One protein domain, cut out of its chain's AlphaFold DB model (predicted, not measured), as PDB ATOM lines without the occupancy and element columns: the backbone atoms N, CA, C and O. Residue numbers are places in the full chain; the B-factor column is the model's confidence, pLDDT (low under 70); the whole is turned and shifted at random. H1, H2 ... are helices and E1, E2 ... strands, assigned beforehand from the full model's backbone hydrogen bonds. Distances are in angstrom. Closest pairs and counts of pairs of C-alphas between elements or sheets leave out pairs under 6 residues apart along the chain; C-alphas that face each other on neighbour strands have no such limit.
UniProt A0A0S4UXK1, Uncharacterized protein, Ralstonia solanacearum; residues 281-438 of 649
ATOM      1  N   PRO A 281     152.302 225.201  86.716       97.00
ATOM      2  CA  PRO A 281     152.820 224.242  87.682       97.00
ATOM      3  C   PRO A 281     151.739 223.762  88.650       97.00
ATOM      4  O   PRO A 281     150.879 224.540  89.066       97.00
ATOM      5  N   ILE A 282     151.865 222.506  89.065       96.94
ATOM      6  CA  ILE A 282     151.076 221.852  90.104       96.94
ATOM      7  C   ILE A 282     152.054 221.291  91.143       96.94
ATOM      8  O   ILE A 282     153.008 220.591  90.803       96.94
ATOM      9  N   GLY A 283     151.837 221.617  92.418       93.31
ATOM     10  CA  GLY A 283     152.715 221.173  93.501       93.31
ATOM     11  C   GLY A 283     154.126 221.772  93.446       93.31
ATOM     12  O   GLY A 283     154.346 222.872  92.927       93.31
ATOM     13  N   GLN A 284     155.088 221.065  94.041       91.50
ATOM     14  CA  GLN A 284     156.513 221.407  94.032       91.50
ATOM     15  C   GLN A 284     157.333 220.175  93.637       91.50
ATOM     16  O   GLN A 284     156.973 219.067  94.033       91.50
ATOM     17  N   PRO A 285     158.431 220.338  92.877       89.38
ATOM     18  CA  PRO A 285     159.303 219.219  92.551       89.38
ATOM     19  C   PRO A 285     159.910 218.643  93.832       89.38
ATOM     20  O   PRO A 285     160.396 219.376  94.696       89.38
ATOM     21  N   VAL A 286     159.889 217.319  93.943       87.25
ATOM     22  CA  VAL A 286     160.433 216.582  95.090       87.25
ATOM     23  C   VAL A 286     161.785 215.985  94.721       87.25
ATOM     24  O   VAL A 286     162.041 215.687  93.552       87.25
ATOM     25  N   LYS A 287     162.666 215.823  95.710       88.12
ATOM     26  CA  LYS A 287     163.944 215.140  95.497       88.12
ATOM     27  C   LYS A 287     163.730 213.629  95.503       88.12
ATOM     28  O   LYS A 287     163.145 213.105  96.446       88.12
ATOM     29  N   GLY A 288     164.218 212.952  94.471       77.50
ATOM     30  CA  GLY A 288     164.289 211.496  94.429       77.50
ATOM     31  C   GLY A 288     165.361 210.938  95.368       77.50
ATOM     32  O   GLY A 288     166.146 211.679  95.963       77.50
ATOM     33  N   ALA A 289     165.429 209.608  95.459       75.44
ATOM     34  CA  ALA A 289     166.438 208.901  96.257       75.44
ATOM     35  C   ALA A 289     167.886 209.209  95.821       75.44
ATOM     36  O   ALA A 289     168.812 209.122  96.619       75.44
ATOM     37  N   ASP A 290     168.080 209.611  94.564       78.44
ATOM     38  CA  ASP A 290     169.360 210.049  94.000       78.44
ATOM     39  C   ASP A 290     169.674 211.537  94.261       78.44
ATOM     40  O   ASP A 290     170.655 212.064  93.735       78.44
ATOM     41  N   GLY A 291     168.843 212.229  95.048       85.19
ATOM     42  CA  GLY A 291     168.997 213.637  95.412       85.19
ATOM     43  C   GLY A 291     168.568 214.637  94.334       85.19
ATOM     44  O   GLY A 291     168.600 215.846  94.591       85.19
ATOM     45  N   ARG A 292     168.148 214.170  93.151       88.69
ATOM     46  CA  ARG A 292     167.760 215.022  92.016       88.69
ATOM     47  C   ARG A 292     166.305 215.450  92.130       88.69
ATOM     48  O   ARG A 292     165.467 214.686  92.600       88.69
ATOM     49  N   LEU A 293     165.991 216.662  91.677       93.00
ATOM     50  CA  LEU A 293     164.602 217.115  91.575       93.00
ATOM     51  C   LEU A 293     163.889 216.366  90.450       93.00
ATOM     52  O   LEU A 293     164.406 216.311  89.334       93.00
ATOM     53  N   THR A 294     162.703 215.840  90.738       91.94
ATOM     54  CA  THR A 294     161.837 215.196  89.748       91.94
ATOM     55  C   THR A 294     160.729 216.150  89.316       91.94
ATOM     56  O   THR A 294     159.977 216.657  90.153       91.94
ATOM     57  N   PHE A 295     160.627 216.365  88.005       94.50
ATOM     58  CA  PHE A 295     159.542 217.080  87.343       94.50
ATOM     59  C   PHE A 295     158.758 216.111  86.467       94.50
ATOM     60  O   PHE A 295     159.339 215.385  85.658       94.50
ATOM     61  N   VAL A 296     157.439 216.149  86.586       94.62
ATOM     62  CA  VAL A 296     156.536 215.458  85.667       94.62
ATOM     63  C   VAL A 296     155.927 216.492  84.729       94.62
ATOM     64  O   VAL A 296     155.408 217.504  85.182       94.62
ATOM     65  N   VAL A 297     155.984 216.266  83.423       95.31
ATOM     66  CA  VAL A 297     155.430 217.164  82.407       95.31
ATOM     67  C   VAL A 297     154.308 216.438  81.687       95.31
ATOM     68  O   VAL A 297     154.527 215.360  81.145       95.31
ATOM     69  N   ALA A 298     153.115 217.019  81.662       92.25
ATOM     70  CA  ALA A 298     151.976 216.466  80.940       92.25
ATOM     71  C   ALA A 298     151.338 217.525  80.041       92.25
ATOM     72  O   ALA A 298     151.436 218.728  80.296       92.25
ATOM     73  N   GLU A 299     150.655 217.078  78.991       89.88
ATOM     74  CA  GLU A 299     149.949 217.966  78.070       89.88
ATOM     75  C   GLU A 299     148.773 218.681  78.761       89.88
ATOM     76  O   GLU A 299     148.702 219.910  78.782       89.88
ATOM     77  N   GLY A 300     147.861 217.917  79.366       91.12
ATOM     78  CA  GLY A 300     146.633 218.431  79.966       91.12
ATOM     79  C   GLY A 300     146.714 218.679  81.474       91.12
ATOM     80  O   GLY A 300     147.414 217.982  82.206       91.12
ATOM     81  N   PHE A 301     145.912 219.636  81.959       94.19
ATOM     82  CA  PHE A 301     145.777 219.919  83.392       94.19
ATOM     83  C   PHE A 301     145.257 218.716  84.187       94.19
ATOM     84  O   PHE A 301     145.836 218.387  85.214       94.19
ATOM     85  N   ALA A 302     144.225 218.022  83.694       92.00
ATOM     86  CA  ALA A 302     143.674 216.848  84.374       92.00
ATOM     87  C   ALA A 302     144.690 215.704  84.509       92.00
ATOM     88  O   ALA A 302     144.821 215.114  85.576       92.00
ATOM     89  N   THR A 303     145.471 215.456  83.457       90.88
ATOM     90  CA  THR A 303     146.550 214.462  83.442       90.88
ATOM     91  C   THR A 303     147.630 214.806  84.469       90.88
ATOM     92  O   THR A 303     147.989 213.968  85.291       90.88
ATOM     93  N   ALA A 304     148.107 216.054  84.483       94.44
ATOM     94  CA  ALA A 304     149.109 216.514  85.447       94.44
ATOM     95  C   ALA A 304     148.599 216.475  86.898       94.44
ATOM     96  O   ALA A 304     149.333 216.057  87.793       94.44
ATOM     97  N   ALA A 305     147.354 216.904  87.121       95.19
ATOM     98  CA  ALA A 305     146.691 216.879  88.421       95.19
ATOM     99  C   ALA A 305     146.540 215.448  88.942       95.19
ATOM    100  O   ALA A 305     146.923 215.177  90.073       95.19
ATOM    101  N   SER A 306     146.094 214.520  88.092       91.88
ATOM    102  CA  SER A 306     145.953 213.104  88.449       91.88
ATOM    103  C   SER A 306     147.279 212.493  88.894       91.88
ATOM    104  O   SER A 306     147.347 211.816  89.918       91.88
ATOM    105  N   VAL A 307     148.360 212.771  88.157       91.62
ATOM    106  CA  VAL A 307     149.697 212.292  88.528       91.62
ATOM    107  C   VAL A 307     150.175 212.950  89.821       91.62
ATOM    108  O   VAL A 307     150.757 212.272  90.664       91.62
ATOM    109  N   HIS A 308     149.914 214.244  90.021       95.31
ATOM    110  CA  HIS A 308     150.276 214.925  91.265       95.31
ATOM    111  C   HIS A 308     149.532 214.347  92.472       95.31
ATOM    112  O   HIS A 308     150.142 214.125  93.509       95.31
ATOM    113  N   GLU A 309     148.236 214.084  92.346       93.38
ATOM    114  CA  GLU A 309     147.419 213.549  93.438       93.38
ATOM    115  C   GLU A 309     147.777 212.105  93.778       93.38
ATOM    116  O   GLU A 309     147.773 211.744  94.953       93.38
ATOM    117  N   ALA A 310     148.151 211.301  92.778       89.50
ATOM    118  CA  ALA A 310     148.648 209.950  93.005       89.50
ATOM    119  C   ALA A 310     150.051 209.934  93.636       89.50
ATOM    120  O   ALA A 310     150.318 209.073  94.469       89.50
ATOM    121  N   THR A 311     150.927 210.882  93.261       89.62
ATOM    122  CA  THR A 311     152.376 210.775  93.531       89.62
ATOM    123  C   THR A 311     153.008 211.822  94.423       89.62
ATOM    124  O   THR A 311     154.123 211.643  94.914       89.62
ATOM    125  N   GLY A 312     152.352 212.959  94.608       91.62
ATOM    126  CA  GLY A 312     152.942 214.135  95.235       91.62
ATOM    127  C   GLY A 312     154.081 214.783  94.433       91.62
ATOM    128  O   GLY A 312     154.623 215.795  94.884       91.62
ATOM    129  N   HIS A 313     154.457 214.274  93.251       92.56
ATOM    130  CA  HIS A 313     155.498 214.882  92.420       92.56
ATOM    131  C   HIS A 313     155.087 216.261  91.902       92.56
ATOM    132  O   HIS A 313     153.924 216.505  91.591       92.56
ATOM    133  N   GLY A 314     156.055 217.166  91.745       94.56
ATOM    134  CA  GLY A 314     155.824 218.446  91.080       94.56
ATOM    135  C   GLY A 314     155.518 218.239  89.601       94.56
ATOM    136  O   GLY A 314     156.388 217.795  88.845       94.56
ATOM    137  N   CYS A 315     154.302 218.590  89.195       96.44
ATOM    138  CA  CYS A 315     153.833 218.445  87.826       96.44
ATOM    139  C   CYS A 315     153.819 219.792  87.088       96.44
ATOM    140  O   CYS A 315     153.666 220.865  87.676       96.44
ATOM    141  N   VAL A 316     153.957 219.734  85.769       96.38
ATOM    142  CA  VAL A 316     153.994 220.878  84.863       96.38
ATOM    143  C   VAL A 316     153.044 220.607  83.703       96.38
ATOM    144  O   VAL A 316     153.173 219.608  83.002       96.38
ATOM    145  N   VAL A 317     152.089 221.508  83.495       97.06
ATOM    146  CA  VAL A 317     151.135 221.450  82.386       97.06
ATOM    147  C   VAL A 317     151.701 222.225  81.204       97.06
ATOM    148  O   VAL A 317     151.873 223.444  81.291       97.06
ATOM    149  N   ALA A 318     151.967 221.521  80.106       95.00
ATOM    150  CA  ALA A 318     152.460 222.103  78.859       95.00
ATOM    151  C   ALA A 318     151.340 222.668  77.971       95.00
ATOM    152  O   ALA A 318     151.625 223.446  77.067       95.00
ATOM    153  N   PHE A 319     150.078 222.337  78.254       92.56
ATOM    154  CA  PHE A 319     148.855 222.770  77.570       92.56
ATOM    155  C   PHE A 319     148.567 222.150  76.199       92.56
ATOM    156  O   PHE A 319     147.392 222.038  75.849       92.56
ATOM    157  N   ASP A 320     149.595 221.780  75.440       86.38
ATOM    158  CA  ASP A 320     149.486 221.054  74.175       86.38
ATOM    159  C   ASP A 320     150.763 220.252  73.888       86.38
ATOM    160  O   ASP A 320     151.847 220.571  74.391       86.38
ATOM    161  N   ALA A 321     150.638 219.238  73.035       80.19
ATOM    162  CA  ALA A 321     151.735 218.361  72.645       80.19
ATOM    163  C   ALA A 321     152.929 219.095  71.993       80.19
ATOM    164  O   ALA A 321     154.079 218.699  72.177       80.19
ATOM    165  N   GLY A 322     152.690 220.191  71.258       81.12
ATOM    166  CA  GLY A 322     153.745 220.997  70.626       81.12
ATOM    167  C   GLY A 322     154.584 221.810  71.616       81.12
ATOM    168  O   GLY A 322     155.694 222.236  71.292       81.12
ATOM    169  N   ASN A 323     154.080 222.011  72.833       90.56
ATOM    170  CA  ASN A 323     154.763 222.758  73.880       90.56
ATOM    171  C   ASN A 323     155.540 221.866  74.867       90.56
ATOM    172  O   ASN A 323     156.317 222.391  75.665       90.56
ATOM    173  N   LEU A 324     155.402 220.536  74.791       88.50
ATOM    174  CA  LEU A 324     156.125 219.587  75.651       88.50
ATOM    175  C   LEU A 324     157.648 219.758  75.552       88.50
ATOM    176  O   LEU A 324     158.307 219.972  76.570       88.50
ATOM    177  N   GLY A 325     158.200 219.732  74.334       89.06
ATOM    178  CA  GLY A 325     159.633 219.937  74.080       89.06
ATOM    179  C   GLY A 325     160.142 221.296  74.581       89.06
ATOM    180  O   GLY A 325     161.055 221.331  75.409       89.06
ATOM    181  N   PRO A 326     159.528 222.428  74.170       94.31
ATOM    182  CA  PRO A 326     159.865 223.749  74.698       94.31
ATOM    183  C   PRO A 326     159.874 223.833  76.231       94.31
ATOM    184  O   PRO A 326     160.850 224.321  76.791       94.31
ATOM    185  N   VAL A 327     158.846 223.322  76.918       95.25
ATOM    186  CA  VAL A 327     158.782 223.336  78.391       95.25
ATOM    187  C   VAL A 327     159.880 222.466  79.011       95.25
ATOM    188  O   VAL A 327     160.508 222.871  79.991       95.25
ATOM    189  N   CYS A 328     160.169 221.298  78.435       93.38
ATOM    190  CA  CYS A 328     161.251 220.440  78.915       93.38
ATOM    191  C   CYS A 328     162.629 221.096  78.760       93.38
ATOM    192  O   CYS A 328     163.473 220.949  79.647       93.38
ATOM    193  N   ARG A 329     162.849 221.866  77.686       93.69
ATOM    194  CA  ARG A 329     164.073 222.665  77.515       93.69
ATOM    195  C   ARG A 329     164.210 223.742  78.585       93.69
ATOM    196  O   ARG A 329     165.294 223.876  79.142       93.69
ATOM    197  N   GLU A 330     163.129 224.436  78.933       95.31
ATOM    198  CA  GLU A 330     163.143 225.414  80.030       95.31
ATOM    199  C   GLU A 330     163.464 224.751  81.382       95.31
ATOM    200  O   GLU A 330     164.289 225.261  82.147       95.31
ATOM    201  N   ILE A 331     162.889 223.571  81.664       94.25
ATOM    202  CA  ILE A 331     163.229 222.790  82.868       94.25
ATOM    203  C   ILE A 331     164.718 222.438  82.867       94.25
ATOM    204  O   ILE A 331     165.394 222.679  83.864       94.25
ATOM    205  N   ARG A 332     165.243 221.890  81.764       93.12
ATOM    206  CA  ARG A 332     166.647 221.464  81.664       93.12
ATOM    207  C   ARG A 332     167.615 222.646  81.758       93.12
ATOM    208  O   ARG A 332     168.650 222.518  82.404       93.12
ATOM    209  N   ALA A 333     167.275 223.790  81.168       93.38
ATOM    210  CA  ALA A 333     168.080 225.005  81.251       93.38
ATOM    211  C   ALA A 333     168.182 225.522  82.693       93.38
ATOM    212  O   ALA A 333     169.250 225.951  83.128       93.38
ATOM    213  N   ARG A 334     167.085 225.455  83.462       93.25
ATOM    214  CA  ARG A 334     167.055 225.921  84.856       93.25
ATOM    215  C   ARG A 334     167.581 224.893  85.858       93.25
ATOM    216  O   ARG A 334     168.184 225.281  86.861       93.25
ATOM    217  N   PHE A 335     167.339 223.612  85.595       93.12
ATOM    218  CA  PHE A 335     167.682 222.471  86.439       93.12
ATOM    219  C   PHE A 335     168.376 221.381  85.598       93.12
ATOM    220  O   PHE A 335     167.745 220.380  85.242       93.12
ATOM    221  N   PRO A 336     169.680 221.535  85.294       91.56
ATOM    222  CA  PRO A 336     170.402 220.622  84.403       91.56
ATOM    223  C   PRO A 336     170.342 219.153  84.833       91.56
ATOM    224  O   PRO A 336     170.143 218.276  83.994       91.56
ATOM    225  N   ASP A 337     170.399 218.891  86.141       90.25
ATOM    226  CA  ASP A 337     170.412 217.537  86.710       90.25
ATOM    227  C   ASP A 337     169.017 216.980  87.035       90.25
ATOM    228  O   ASP A 337     168.900 215.892  87.603       90.25
ATOM    229  N   ALA A 338     167.942 217.707  86.717       91.06
ATOM    230  CA  ALA A 338     166.591 217.260  87.033       91.06
ATOM    231  C   ALA A 338     166.239 215.936  86.337       91.06
ATOM    232  O   ALA A 338     166.565 215.707  85.166       91.06
ATOM    233  N   ARG A 339     165.501 215.077  87.043       90.62
ATOM    234  CA  ARG A 339     164.774 213.972  86.419       90.62
ATOM    235  C   ARG A 339     163.501 214.547  85.822       90.62
ATOM    236  O   ARG A 339     162.717 215.174  86.525       90.62
ATOM    237  N   ILE A 340     163.311 214.342  84.529       92.56
ATOM    238  CA  ILE A 340     162.111 214.777  83.820       92.56
ATOM    239  C   ILE A 340     161.373 213.514  83.387       92.56
ATOM    240  O   ILE A 340     162.001 212.605  82.843       92.56
ATOM    241  N   LEU A 341     160.072 213.455  83.644       90.81
ATOM    242  CA  LEU A 341     159.164 212.439  83.125       90.81
ATOM    243  C   LEU A 341     158.113 213.126  82.262       90.81
ATOM    244  O   LEU A 341     157.361 213.950  82.775       90.81
ATOM    245  N   LEU A 342     158.037 212.782  80.979       89.81
ATOM    246  CA  LEU A 342     156.923 213.195  80.133       89.81
ATOM    247  C   LEU A 342     155.795 212.174  80.234       89.81
ATOM    248  O   LEU A 342     156.033 210.971  80.144       89.81
ATOM    249  N   VAL A 343     154.573 212.668  80.388       85.50
ATOM    250  CA  VAL A 343     153.346 211.875  80.384       85.50
ATOM    251  C   VAL A 343     152.578 212.204  79.112       85.50
ATOM    252  O   VAL A 343     152.027 213.301  78.978       85.50
ATOM    253  N   GLY A 344     152.598 211.269  78.165       78.00
ATOM    254  CA  GLY A 344     151.897 211.391  76.890       78.00
ATOM    255  C   GLY A 344     150.404 211.100  77.032       78.00
ATOM    256  O   GLY A 344     150.006 210.250  77.827       78.00
ATOM    257  N   ASP A 345     149.590 211.804  76.248       73.25
ATOM    258  CA  ASP A 345     148.161 211.526  76.085       73.25
ATOM    259  C   ASP A 345     147.927 210.708  74.797       73.25
ATOM    260  O   ASP A 345     148.697 210.807  73.830       73.25
ATOM    261  N   ARG A 346     146.862 209.902  74.773       67.19
ATOM    262  CA  ARG A 346     146.378 209.212  73.576       67.19
ATOM    263  C   ARG A 346     145.164 209.943  73.011       67.19
ATOM    264  O   ARG A 346     144.015 209.712  73.387       67.19
ATOM    265  N   ASP A 347     145.436 210.743  71.994       62.56
ATOM    266  CA  ASP A 347     144.475 211.490  71.181       62.56
ATOM    267  C   ASP A 347     143.835 210.665  70.042       62.56
ATOM    268  O   ASP A 347     142.795 211.060  69.517       62.56
ATOM    269  N   ALA A 348     144.381 209.492  69.686       54.03
ATOM    270  CA  ALA A 348     143.895 208.676  68.563       54.03
ATOM    271  C   ALA A 348     143.528 207.226  68.934       54.03
ATOM    272  O   ALA A 348     144.070 206.619  69.858       54.03
ATOM    273  N   LYS A 349     142.621 206.616  68.152       48.44
ATOM    274  CA  LYS A 349     142.275 205.185  68.284       48.44
ATOM    275  C   LYS A 349     143.418 204.253  67.871       48.44
ATOM    276  O   LYS A 349     143.474 203.150  68.394       48.44
ATOM    277  N   ALA A 350     144.321 204.666  66.987       46.62
ATOM    278  CA  ALA A 350     145.494 203.879  66.604       46.62
ATOM    279  C   ALA A 350     146.775 204.521  67.152       46.62
ATOM    280  O   ALA A 350     146.977 205.722  66.978       46.62
ATOM    281  N   HIS A 351     147.655 203.719  67.761       48.75
ATOM    282  CA  HIS A 351     148.898 204.186  68.388       48.75
ATOM    283  C   HIS A 351     149.782 204.999  67.427       48.75
ATOM    284  O   HIS A 351     150.208 206.107  67.742       48.75
ATOM    285  N   ALA A 352     149.970 204.496  66.201       47.47
ATOM    286  CA  ALA A 352     150.770 205.153  65.164       47.47
ATOM    287  C   ALA A 352     150.238 206.537  64.744       47.47
ATOM    288  O   ALA A 352     150.971 207.327  64.155       47.47
ATOM    289  N   GLN A 353     148.968 206.825  65.036       50.00
ATOM    290  CA  GLN A 353     148.303 208.077  64.689       50.00
ATOM    291  C   GLN A 353     148.221 209.040  65.875       50.00
ATOM    292  O   GLN A 353     147.845 210.190  65.676       50.00
ATOM    293  N   SER A 354     148.602 208.619  67.090       57.31
ATOM    294  CA  SER A 354     148.553 209.504  68.251       57.31
ATOM    295  C   SER A 354     149.629 210.582  68.136       57.31
ATOM    296  O   SER A 354     150.826 210.287  68.178       57.31
ATOM    297  N   THR A 355     149.225 211.833  67.927       65.50
ATOM    298  CA  THR A 355     150.151 212.968  67.829       65.50
ATOM    299  C   THR A 355     150.708 213.309  69.208       65.50
ATOM    300  O   THR A 355     151.910 213.552  69.330       65.50
ATOM    301  N   GLY A 356     149.877 213.226  70.253       64.62
ATOM    302  CA  GLY A 356     150.285 213.414  71.651       64.62
ATOM    303  C   GLY A 356     151.406 212.465  72.090       64.62
ATOM    304  O   GLY A 356     152.451 212.914  72.567       64.62
ATOM    305  N   SER A 357     151.249 211.159  71.851       68.69
ATOM    306  CA  SER A 357     152.257 210.155  72.233       68.69
ATOM    307  C   SER A 357     153.569 210.296  71.453       68.69
ATOM    308  O   SER A 357     154.646 210.171  72.038       68.69
ATOM    309  N   ARG A 358     153.502 210.611  70.149       71.12
ATOM    310  CA  ARG A 358     154.695 210.841  69.314       71.12
ATOM    311  C   ARG A 358     155.474 212.073  69.769       71.12
ATOM    312  O   ARG A 358     156.657 211.956  70.064       71.12
ATOM    313  N   LYS A 359     154.803 213.218  69.941       70.62
ATOM    314  CA  LYS A 359     155.456 214.454  70.406       70.62
ATOM    315  C   LYS A 359     156.038 214.318  71.811       70.62
ATOM    316  O   LYS A 359     157.104 214.866  72.076       70.62
ATOM    317  N   ALA A 360     155.378 213.577  72.704       74.12
ATOM    318  CA  ALA A 360     155.930 213.274  74.022       74.12
ATOM    319  C   ALA A 360     157.211 212.430  73.925       74.12
ATOM    320  O   ALA A 360     158.167 212.685  74.655       74.12
ATOM    321  N   ALA A 361     157.266 211.461  73.010       75.38
ATOM    322  CA  ALA A 361     158.467 210.665  72.788       75.38
ATOM    323  C   ALA A 361     159.605 211.446  72.136       75.38
ATOM    324  O   ALA A 361     160.736 211.357  72.613       75.38
ATOM    325  N   ASP A 362     159.310 212.251  71.118       74.75
ATOM    326  CA  ASP A 362     160.305 213.105  70.470       74.75
ATOM    327  C   ASP A 362     160.902 214.093  71.478       74.75
ATOM    328  O   ASP A 362     162.122 214.181  71.613       74.75
ATOM    329  N   ALA A 363     160.058 214.746  72.284       76.50
ATOM    330  CA  ALA A 363     160.511 215.626  73.357       76.50
ATOM    331  C   ALA A 363     161.326 214.873  74.425       76.50
ATOM    332  O   ALA A 363     162.334 215.391  74.909       76.50
ATOM    333  N   ALA A 364     160.931 213.646  74.787       79.62
ATOM    334  CA  ALA A 364     161.676 212.841  75.751       79.62
ATOM    335  C   ALA A 364     163.069 212.452  75.235       79.62
ATOM    336  O   ALA A 364     164.037 212.515  75.996       79.62
ATOM    337  N   LEU A 365     163.181 212.095  73.952       77.38
ATOM    338  CA  LEU A 365     164.456 211.821  73.291       77.38
ATOM    339  C   LEU A 365     165.326 213.080  73.208       77.38
ATOM    340  O   LEU A 365     166.509 213.008  73.536       77.38
ATOM    341  N   GLU A 366     164.742 214.220  72.829       80.56
ATOM    342  CA  GLU A 366     165.442 215.506  72.697       80.56
ATOM    343  C   GLU A 366     166.110 215.924  74.015       80.56
ATOM    344  O   GLU A 366     167.278 216.312  74.033       80.56
ATOM    345  N   VAL A 367     165.390 215.826  75.138       80.50
ATOM    346  CA  VAL A 367     165.857 216.351  76.436       80.50
ATOM    347  C   VAL A 367     166.426 215.289  77.385       80.50
ATOM    348  O   VAL A 367     166.753 215.605  78.540       80.50
ATOM    349  N   GLY A 368     166.526 214.034  76.934       80.50
ATOM    350  CA  GLY A 368     166.972 212.903  77.751       80.50
ATOM    351  C   GLY A 368     166.074 212.670  78.970       80.50
ATOM    352  O   GLY A 368     166.563 212.563  80.098       80.50
ATOM    353  N   ALA A 369     164.760 212.658  78.762       84.88
ATOM    354  CA  ALA A 369     163.753 212.464  79.801       84.88
ATOM    355  C   ALA A 369     163.178 211.041  79.794       84.88
ATOM    356  O   ALA A 369     163.292 210.297  78.821       84.88
ATOM    357  N   CYS A 370     162.561 210.652  80.908       85.12
ATOM    358  CA  CYS A 370     161.755 209.439  81.003       85.12
ATOM    359  C   CYS A 370     160.425 209.669  80.267       85.12
ATOM    360  O   CYS A 370     159.964 210.809  80.166       85.12
ATOM    361  N   LEU A 371     159.788 208.600  79.795       84.31
ATOM    362  CA  LEU A 371     158.493 208.667  79.121       84.31
ATOM    363  C   LEU A 371     157.518 207.686  79.767       84.31
ATOM    364  O   LEU A 371     157.846 206.518  79.964       84.31
ATOM    365  N   PHE A 372     156.310 208.163  80.042       81.12
ATOM    366  CA  PHE A 372     155.168 207.346  80.409       81.12
ATOM    367  C   PHE A 372     154.021 207.612  79.435       81.12
ATOM    368  O   PHE A 372     153.581 208.750  79.275       81.12
ATOM    369  N   VAL A 373     153.531 206.553  78.794       75.62
ATOM    370  CA  VAL A 373     152.318 206.589  77.976       75.62
ATOM    371  C   VAL A 373     151.331 205.580  78.575       75.62
ATOM    372  O   VAL A 373     151.637 204.386  78.579       75.62
ATOM    373  N   PRO A 374     150.164 206.028  79.076       66.62
ATOM    374  CA  PRO A 374     149.126 205.184  79.681       66.62
ATOM    375  C   PRO A 374     148.729 203.955  78.854       66.62
ATOM    376  O   PRO A 374     148.383 202.914  79.401       66.62
ATOM    377  N   GLU A 375     148.822 204.030  77.527       59.84
ATOM    378  CA  GLU A 375     148.510 202.906  76.642       59.84
ATOM    379  C   GLU A 375     149.396 201.670  76.879       59.84
ATOM    380  O   GLU A 375     148.917 200.549  76.719       59.84
ATOM    381  N   TRP A 376     150.652 201.828  77.314       52.69
ATOM    382  CA  TRP A 376     151.558 200.690  77.542       52.69
ATOM    383  C   TRP A 376     151.167 199.823  78.737       52.69
ATOM    384  O   TRP A 376     151.730 198.746  78.925       52.69
ATOM    385  N   THR A 377     150.206 200.277  79.538       51.16
ATOM    386  CA  THR A 377     149.651 199.508  80.651       51.16
ATOM    387  C   THR A 377     148.294 198.897  80.309       51.16
ATOM    388  O   THR A 377     147.765 198.133  81.105       51.16
ATOM    389  N   GLY A 378     147.710 199.209  79.142       52.16
ATOM    390  CA  GLY A 378     146.365 198.769  78.756       52.16
ATOM    391  C   GLY A 378     145.229 199.386  79.589       52.16
ATOM    392  O   GLY A 378     144.077 198.994  79.418       52.16
ATOM    393  N   ALA A 379     145.534 200.346  80.473       50.44
ATOM    394  CA  ALA A 379     144.640 200.812  81.537       50.44
ATOM    395  C   ALA A 379     143.866 202.112  81.226       50.44
ATOM    396  O   ALA A 379     143.002 202.516  82.002       50.44
ATOM    397  N   GLY A 380     144.140 202.794  80.110       59.41
ATOM    398  CA  GLY A 380     143.455 204.049  79.777       59.41
ATOM    399  C   GLY A 380     144.052 204.786  78.583       59.41
ATOM    400  O   GLY A 380     145.084 204.382  78.047       59.41
ATOM    401  N   ARG A 381     143.388 205.866  78.141       66.94
ATOM    402  CA  ARG A 381     143.935 206.765  77.105       66.94
ATOM    403  C   ARG A 381     144.842 207.838  77.702       66.94
ATOM    404  O   ARG A 381     145.856 208.169  77.100       66.94
ATOM    405  N   ASP A 382     144.510 208.309  78.897       72.88
ATOM    406  CA  ASP A 382     145.288 209.288  79.649       72.88
ATOM    407  C   ASP A 382     145.528 208.811  81.101       72.88
ATOM    408  O   ASP A 382     144.978 207.802  81.548       72.88
ATOM    409  N   ALA A 383     146.381 209.510  81.859       70.88
ATOM    410  CA  ALA A 383     146.639 209.155  83.260       70.88
ATOM    411  C   ALA A 383     145.409 209.372  84.166       70.88
ATOM    412  O   ALA A 383     145.292 208.733  85.211       70.88
ATOM    413  N   ASN A 384     144.486 210.254  83.770       77.69
ATOM    414  CA  ASN A 384     143.253 210.523  84.508       77.69
ATOM    415  C   ASN A 384     142.270 209.347  84.382       77.69
ATOM    416  O   ASN A 384     141.562 209.032  85.332       77.69
ATOM    417  N   ASP A 385     142.230 208.670  83.233       76.56
ATOM    418  CA  ASP A 385     141.487 207.429  83.021       76.56
ATOM    419  C   ASP A 385     141.995 206.340  83.970       76.56
ATOM    420  O   ASP A 385     141.179 205.689  84.617       76.56
ATOM    421  N   ILE A 386     143.321 206.189  84.095       71.62
ATOM    422  CA  ILE A 386     143.943 205.217  85.007       71.62
ATOM    423  C   ILE A 386     143.545 205.512  86.460       71.62
ATOM    424  O   ILE A 386     143.141 204.599  87.179       71.62
ATOM    425  N   LEU A 387     143.603 206.783  86.875       74.50
ATOM    426  CA  LEU A 387     143.226 207.198  88.229       74.50
ATOM    427  C   LEU A 387     141.752 206.892  88.546       74.50
ATOM    428  O   LEU A 387     141.450 206.411  89.637       74.50
ATOM    429  N   LEU A 388     140.841 207.166  87.604       75.94
ATOM    430  CA  LEU A 388     139.396 207.026  87.821       75.94
ATOM    431  C   LEU A 388     138.872 205.597  87.657       75.94
ATOM    432  O   LEU A 388     137.950 205.206  88.370       75.94
ATOM    433  N   LYS A 389     139.378 204.850  86.671       66.31
ATOM    434  CA  LYS A 389     138.818 203.549  86.267       66.31
ATOM    435  C   LYS A 389     139.596 202.360  86.827       66.31
ATOM    436  O   LYS A 389     139.025 201.277  86.900       66.31
ATOM    437  N   GLY A 390     140.854 202.552  87.230       55.69
ATOM    438  CA  GLY A 390     141.736 201.459  87.632       55.69
ATOM    439  C   GLY A 390     142.138 200.534  86.479       55.69
ATOM    440  O   GLY A 390     141.772 200.748  85.323       55.69
ATOM    441  N   PHE A 391     142.902 199.492  86.809       57.25
ATOM    442  CA  PHE A 391     143.286 198.419  85.894       57.25
ATOM    443  C   PHE A 391     142.777 197.072  86.404       57.25
ATOM    444  O   PHE A 391     143.105 196.657  87.516       57.25
ATOM    445  N   GLN A 392     142.015 196.362  85.568       51.66
ATOM    446  CA  GLN A 392     141.704 194.951  85.788       51.66
ATOM    447  C   GLN A 392     142.699 194.102  85.000       51.66
ATOM    448  O   GLN A 392     142.617 194.017  83.773       51.66
ATOM    449  N   HIS A 393     143.645 193.479  85.703       46.91
ATOM    450  CA  HIS A 393     144.536 192.497  85.097       46.91
ATOM    451  C   HIS A 393     143.985 191.096  85.315       46.91
ATOM    452  O   HIS A 393     143.817 190.669  86.459       46.91
ATOM    453  N   GLU A 394     143.754 190.366  84.228       44.62
ATOM    454  CA  GLU A 394     143.506 188.929  84.287       44.62
ATOM    455  C   GLU A 394     144.785 188.169  83.945       44.62
ATOM    456  O   GLU A 394     145.357 188.350  82.870       44.62
ATOM    457  N   TRP A 395     145.200 187.264  84.828       40.81
ATOM    458  CA  TRP A 395     146.208 186.259  84.508       40.81
ATOM    459  C   TRP A 395     145.718 184.866  84.878       40.81
ATOM    460  O   TRP A 395     144.746 184.688  85.610       40.81
ATOM    461  N   ILE A 396     146.397 183.853  84.352       37.03
ATOM    462  CA  ILE A 396     146.166 182.461  84.720       37.03
ATOM    463  C   ILE A 396     147.325 182.052  85.624       37.03
ATOM    464  O   ILE A 396     148.486 182.187  85.237       37.03
ATOM    465  N   ASP A 397     147.019 181.635  86.851       41.50
ATOM    466  CA  ASP A 397     148.038 181.174  87.788       41.50
ATOM    467  C   ASP A 397     148.654 179.833  87.351       41.50
ATOM    468  O   ASP A 397     148.239 179.200  86.376       41.50
ATOM    469  N   ILE A 398     149.681 179.392  88.078       32.19
ATOM    470  CA  ILE A 398     150.382 178.132  87.798       32.19
ATOM    471  C   ILE A 398     149.467 176.896  87.887       32.19
ATOM    472  O   ILE A 398     149.818 175.848  87.345       32.19
ATOM    473  N   ASP A 399     148.302 177.028  88.527       46.62
ATOM    474  CA  ASP A 399     147.289 175.985  88.684       46.62
ATOM    475  C   ASP A 399     146.197 176.067  87.602       46.62
ATOM    476  O   ASP A 399     145.219 175.316  87.635       46.62
ATOM    477  N   GLY A 400     146.345 176.966  86.624       38.94
ATOM    478  CA  GLY A 400     145.389 177.134  85.536       38.94
ATOM    479  C   GLY A 400     144.127 177.902  85.933       38.94
ATOM    480  O   GLY A 400     143.166 177.917  85.160       38.94
ATOM    481  N   LYS A 401     144.087 178.536  87.113       39.94
ATOM    482  CA  LYS A 401     142.938 179.335  87.546       39.94
ATOM    483  C   LYS A 401     143.100 180.776  87.096       39.94
ATOM    484  O   LYS A 401     144.160 181.383  87.218       39.94
ATOM    485  N   ARG A 402     142.000 181.322  86.588       43.41
ATOM    486  CA  ARG A 402     141.895 182.723  86.198       43.41
ATOM    487  C   ARG A 402     141.841 183.571  87.464       43.41
ATOM    488  O   ARG A 402     140.938 183.398  88.278       43.41
ATOM    489  N   GLN A 403     142.829 184.435  87.630       40.41
ATOM    490  CA  GLN A 403     142.923 185.397  88.713       40.41
ATOM    491  C   GLN A 403     142.727 186.785  88.117       40.41
ATOM    492  O   GLN A 403     143.359 187.128  87.118       40.41
ATOM    493  N   THR A 404     141.858 187.571  88.739       43.62
ATOM    494  CA  THR A 404     141.639 188.971  88.383       43.62
ATOM    495  C   THR A 404     142.120 189.812  89.549       43.62
ATOM    496  O   THR A 404     141.626 189.643  90.665       43.62
ATOM    497  N   VAL A 405     143.074 190.707  89.310       48.31
ATOM    498  CA  VAL A 405     143.400 191.756  90.276       48.31
ATOM    499  C   VAL A 405     142.917 193.079  89.730       48.31
ATOM    500  O   VAL A 405     143.298 193.507  88.642       48.31
ATOM    501  N   ASP A 406     142.056 193.698  90.524       51.88
ATOM    502  CA  ASP A 406     141.614 195.067  90.352       51.88
ATOM    503  C   ASP A 406     142.600 195.953  91.120       51.88
ATOM    504  O   ASP A 406     142.561 196.024  92.351       51.88
ATOM    505  N   ILE A 407     143.559 196.543  90.404       54.75
ATOM    506  CA  ILE A 407     144.396 197.604  90.966       54.75
ATOM    507  C   ILE A 407     143.737 198.915  90.549       54.75
ATOM    508  O   ILE A 407     144.026 199.473  89.490       54.75
ATOM    509  N   SER A 408     142.793 199.378  91.360       53.91
ATOM    510  CA  SER A 408     142.109 200.653  91.164       53.91
ATOM    511  C   SER A 408     142.648 201.737  92.089       53.91
ATOM    512  O   SER A 408     143.119 201.476  93.195       53.91
ATOM    513  N   GLY A 409     142.569 202.983  91.615       59.91
ATOM    514  CA  GLY A 409     142.884 204.166  92.406       59.91
ATOM    515  C   GLY A 409     144.335 204.666  92.291       59.91
ATOM    516  O   GLY A 409     145.074 204.274  91.382       59.91
ATOM    517  N   PRO A 410     144.738 205.584  93.189       70.56
ATOM    518  CA  PRO A 410     145.993 206.333  93.083       70.56
ATOM    519  C   PRO A 410     147.240 205.442  93.134       70.56
ATOM    520  O   PRO A 410     148.215 205.734  92.447       70.56
ATOM    521  N   ASP A 411     147.187 204.321  93.858       76.44
ATOM    522  CA  ASP A 411     148.320 203.404  94.028       76.44
ATOM    523  C   ASP A 411     148.768 202.763  92.704       76.44
ATOM    524  O   ASP A 411     149.957 202.504  92.500       76.44
ATOM    525  N   HIS A 412     147.839 202.534  91.768       74.75
ATOM    526  CA  HIS A 412     148.189 201.983  90.460       74.75
ATOM    527  C   HIS A 412     148.932 203.005  89.603       74.75
ATOM    528  O   HIS A 412     150.000 202.711  89.063       74.75
ATOM    529  N   LEU A 413     148.384 204.221  89.509       79.50
ATOM    530  CA  LEU A 413     149.020 205.303  88.766       79.50
ATOM    531  C   LEU A 413     150.394 205.625  89.366       79.50
ATOM    532  O   LEU A 413     151.355 205.779  88.615       79.50
ATOM    533  N   GLN A 414     150.505 205.636  90.697       83.25
ATOM    534  CA  GLN A 414     151.777 205.758  91.406       83.25
ATOM    535  C   GLN A 414     152.790 204.711  90.933       83.25
ATOM    536  O   GLN A 414     153.881 205.065  90.491       83.25
ATOM    537  N   ALA A 415     152.419 203.428  90.964       75.44
ATOM    538  CA  ALA A 415     153.309 202.340  90.574       75.44
ATOM    539  C   ALA A 415     153.765 202.449  89.108       75.44
ATOM    540  O   ALA A 415     154.933 202.200  88.802       75.44
ATOM    541  N   CYS A 416     152.875 202.853  88.195       77.38
ATOM    542  CA  CYS A 416     153.228 203.083  86.792       77.38
ATOM    543  C   CYS A 416     154.243 204.221  86.628       77.38
ATOM    544  O   CYS A 416     155.196 204.097  85.856       77.38
ATOM    545  N   ILE A 417     154.056 205.319  87.365       82.31
ATOM    546  CA  ILE A 417     154.957 206.475  87.345       82.31
ATOM    547  C   ILE A 417     156.324 206.108  87.931       82.31
ATOM    548  O   ILE A 417     157.350 206.418  87.320       82.31
ATOM    549  N   ASP A 418     156.353 205.384  89.047       79.75
ATOM    550  CA  ASP A 418     157.591 204.900  89.660       79.75
ATOM    551  C   ASP A 418     158.356 203.959  88.728       79.75
ATOM    552  O   ASP A 418     159.573 204.086  88.582       79.75
ATOM    553  N   LEU A 419     157.650 203.056  88.041       73.25
ATOM    554  CA  LEU A 419     158.250 202.155  87.060       73.25
ATOM    555  C   LEU A 419     158.853 202.932  85.881       73.25
ATOM    556  O   LEU A 419     159.980 202.647  85.472       73.25
ATOM    557  N   ALA A 420     158.141 203.936  85.361       77.31
ATOM    558  CA  ALA A 420     158.632 204.779  84.272       77.31
ATOM    559  C   ALA A 420     159.869 205.590  84.691       77.31
ATOM    560  O   ALA A 420     160.837 205.694  83.937       77.31
ATOM    561  N   LEU A 421     159.882 206.120  85.917       78.25
ATOM    562  CA  LEU A 421     161.055 206.787  86.476       78.25
ATOM    563  C   LEU A 421     162.218 205.809  86.672       78.25
ATOM    564  O   LEU A 421     163.358 206.175  86.379       78.25
ATOM    565  N   ALA A 422     161.961 204.589  87.147       73.44
ATOM    566  CA  ALA A 422     162.973 203.558  87.369       73.44
ATOM    567  C   ALA A 422     163.586 203.031  86.060       73.44
ATOM    568  O   ALA A 422     164.789 202.767  86.022       73.44
ATOM    569  N   ALA A 423     162.795 202.945  84.982       67.69
ATOM    570  CA  ALA A 423     163.269 202.584  83.643       67.69
ATOM    571  C   ALA A 423     164.307 203.582  83.095       67.69
ATOM    572  O   ALA A 423     165.183 203.213  82.308       67.69
ATOM    573  N   GLY A 424     164.251 204.831  83.564       72.44
ATOM    574  CA  GLY A 424     165.189 205.886  83.207       72.44
ATOM    575  C   GLY A 424     164.878 206.552  81.860       72.44
ATOM    576  O   GLY A 424     163.819 206.327  81.273       72.44
ATOM    577  N   PRO A 425     165.788 207.418  81.373       79.81
ATOM    578  CA  PRO A 425     165.564 208.189  80.158       79.81
ATOM    579  C   PRO A 425     165.311 207.314  78.935       79.81
ATOM    580  O   PRO A 425     165.999 206.309  78.724       79.81
ATOM    581  N   LEU A 426     164.368 207.745  78.102       71.88
ATOM    582  CA  LEU A 426     164.058 207.089  76.844       71.88
ATOM    583  C   LEU A 426     165.303 207.082  75.950       71.88
ATOM    584  O   LEU A 426     165.930 208.114  75.716       71.88
ATOM    585  N   ARG A 427     165.675 205.899  75.452       66.38
ATOM    586  CA  ARG A 427     166.809 205.720  74.534       66.38
ATOM    587  C   ARG A 427     166.304 205.394  73.135       66.38
ATOM    588  O   ARG A 427     165.392 204.582  72.970       66.38
ATOM    589  N   SER A 428     166.960 205.967  72.129       53.56
ATOM    590  CA  SER A 428     166.580 205.863  70.715       53.56
ATOM    591  C   SER A 428     166.465 204.424  70.195       53.56
ATOM    592  O   SER A 428     165.629 204.162  69.339       53.56
ATOM    593  N   GLU A 429     167.263 203.479  70.703       51.03
ATOM    594  CA  GLU A 429     167.254 202.082  70.233       51.03
ATOM    595  C   GLU A 429     166.069 201.268  70.794       51.03
ATOM    596  O   GLU A 429     165.480 200.445  70.096       51.03
ATOM    597  N   GLY A 430     165.673 201.525  72.047       45.41
ATOM    598  CA  GLY A 430     164.547 200.846  72.699       45.41
ATOM    599  C   GLY A 430     163.189 201.353  72.211       45.41
ATOM    600  O   GLY A 430     162.293 200.556  71.950       45.41
ATOM    601  N   PHE A 431     163.065 202.670  72.004       45.41
ATOM    602  CA  PHE A 431     161.854 203.286  71.455       45.41
ATOM    603  C   PHE A 431     161.579 202.828  70.018       45.41
ATOM    604  O   PHE A 431     160.451 202.459  69.701       45.41
ATOM    605  N   LYS A 432     162.617 202.753  69.166       46.59
ATOM    606  CA  LYS A 432     162.497 202.216  67.799       46.59
ATOM    607  C   LYS A 432     161.982 200.776  67.797       46.59
ATOM    608  O   LYS A 432     161.026 200.489  67.086       46.59
ATOM    609  N   ARG A 433     162.530 199.903  68.653       46.31
ATOM    610  CA  ARG A 433     162.060 198.513  68.817       46.31
ATOM    611  C   ARG A 433     160.613 198.412  69.315       46.31
ATOM    612  O   ARG A 433     159.878 197.545  68.856       46.31
ATOM    613  N   MET A 434     160.204 199.275  70.244       45.22
ATOM    614  CA  MET A 434     158.840 199.301  70.788       45.22
ATOM    615  C   MET A 434     157.823 199.803  69.754       45.22
ATOM    616  O   MET A 434     156.789 199.169  69.568       45.22
ATOM    617  N   MET A 435     158.138 200.880  69.026       42.69
ATOM    618  CA  MET A 435     157.307 201.384  67.927       42.69
ATOM    619  C   MET A 435     157.209 200.367  66.780       42.69
ATOM    620  O   MET A 435     156.132 200.179  66.224       42.69
ATOM    621  N   GLU A 436     158.298 199.662  66.452       42.66
ATOM    622  CA  GLU A 436     158.287 198.563  65.476       42.66
ATOM    623  C   GLU A 436     157.467 197.351  65.965       42.66
ATOM    624  O   GLU A 436     156.750 196.745  65.170       42.66
ATOM    625  N   GLY A 437     157.514 197.024  67.261       35.47
ATOM    626  CA  GLY A 437     156.718 195.951  67.870       35.47
ATOM    627  C   GLY A 437     155.214 196.249  67.913       35.47
ATOM    628  O   GLY A 437     154.412 195.391  67.550       35.47
ATOM    629  N   LEU A 438     154.831 197.482  68.264       36.81
ATOM    630  CA  LEU A 438     153.437 197.954  68.298       36.81
ATOM    631  C   LEU A 438     152.797 198.040  66.902       36.81
ATOM    632  O   LEU A 438     151.584 197.917  66.766       36.81
TER     633      LEU A 438
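What this domain is: This is residues 281 to 438 of the 649 residues of an uncharacterized protein of Ralstonia solanacearum (UniProt A0A0S4UXK1). What does the domain look like? A sheet of four parallel strands makes the core, with H2 and H3 covering one face and H1 and H6 the other, while the hairpin of E5 and E6 reaches away from this three-layered body as an arm. H5 packs on H1 and H6. What is it made of? The 158 printed residues include seven named helices and six named strands, in the order E1 H1 E2 H2 E3 H3 E4 H4 H5 E5 E6 H6 H7, class mixed. The larger sheet runs E2 E1 E3 E4; E5 and E6 are antiparallel. The whole is compact, with a radius of gyration of the C-alphas of 15.6 A, and spans 53 by 32 by 27 A.

How they stand to each other: How do E1, residues 293 to 298, E2, 314 to 317, E3, 339 to 343, and E4, 370 to 372, pair? Parallel neighbours are E2 and E1 (N 316 to O 296, 2.7 A), E1 and E3 (N 341 to O 295, 2.9 A), and E3 and E4 (N 372 to O 342, 2.8 A). Which helices are on this sheet? H1, residues 301 to 311, lies over E2 and E1 at a height of 7.9 A, and H6, residues 410 to 423, is on the same face, over E3 and E4, at 10.3 A. On the opposite face H2, residues 321 to 334, touches H3, residues 355 to 367, at a shallow tilt of 20 degrees, the same way, the closest C-alphas being those of Gly 325 and Ala 363, 4.5 A. E1, H1, E2 and E3, H3, E4 are strand-helix-strand units, two parallel neighbour strands with a helix between, and E2, H2, E3 is a split one around E1; each crossover is right-handed. What of the other parts? H5, residues 383 to 389, touches H1, C-alphas of Thr 303 and Asn 384 closest at 5.2 A; H4, residues 374 to 377, is close but not clearly touching H5, and H7, residues 428 to 438, likewise to H3. E5, residues 391 to 396, and E6, residues 402 to 407, form a hairpin, N 403 to O 395 at 2.8 A. Every O i to N i+4 pair is within hydrogen-bond range in H1, H3, H5, H6 and H7, 8 of 10 in H2, and H4 is too short for one.

Where its parts are: Where do the elements begin and end? E1 begins at C-alpha 293 (164.602, 217.115, 91.575) and H7 ends at C-alpha 438 (153.437, 197.954, 68.298). Which are long? H2 measures 21.0 A, H6 20.0 A and H3 18.2 A.

The domain as a whole: How large is it? The two C-alphas farthest apart, of Arg 334 and Asp 399, are 53.8 A apart, and the printed part has no cut. Which links are long, and where is confidence low? The link E3 to H3, 11 residues, is long. Mean pLDDT of the printed part is 73.8, with 54 residues under 70, among them residues 389 to 409.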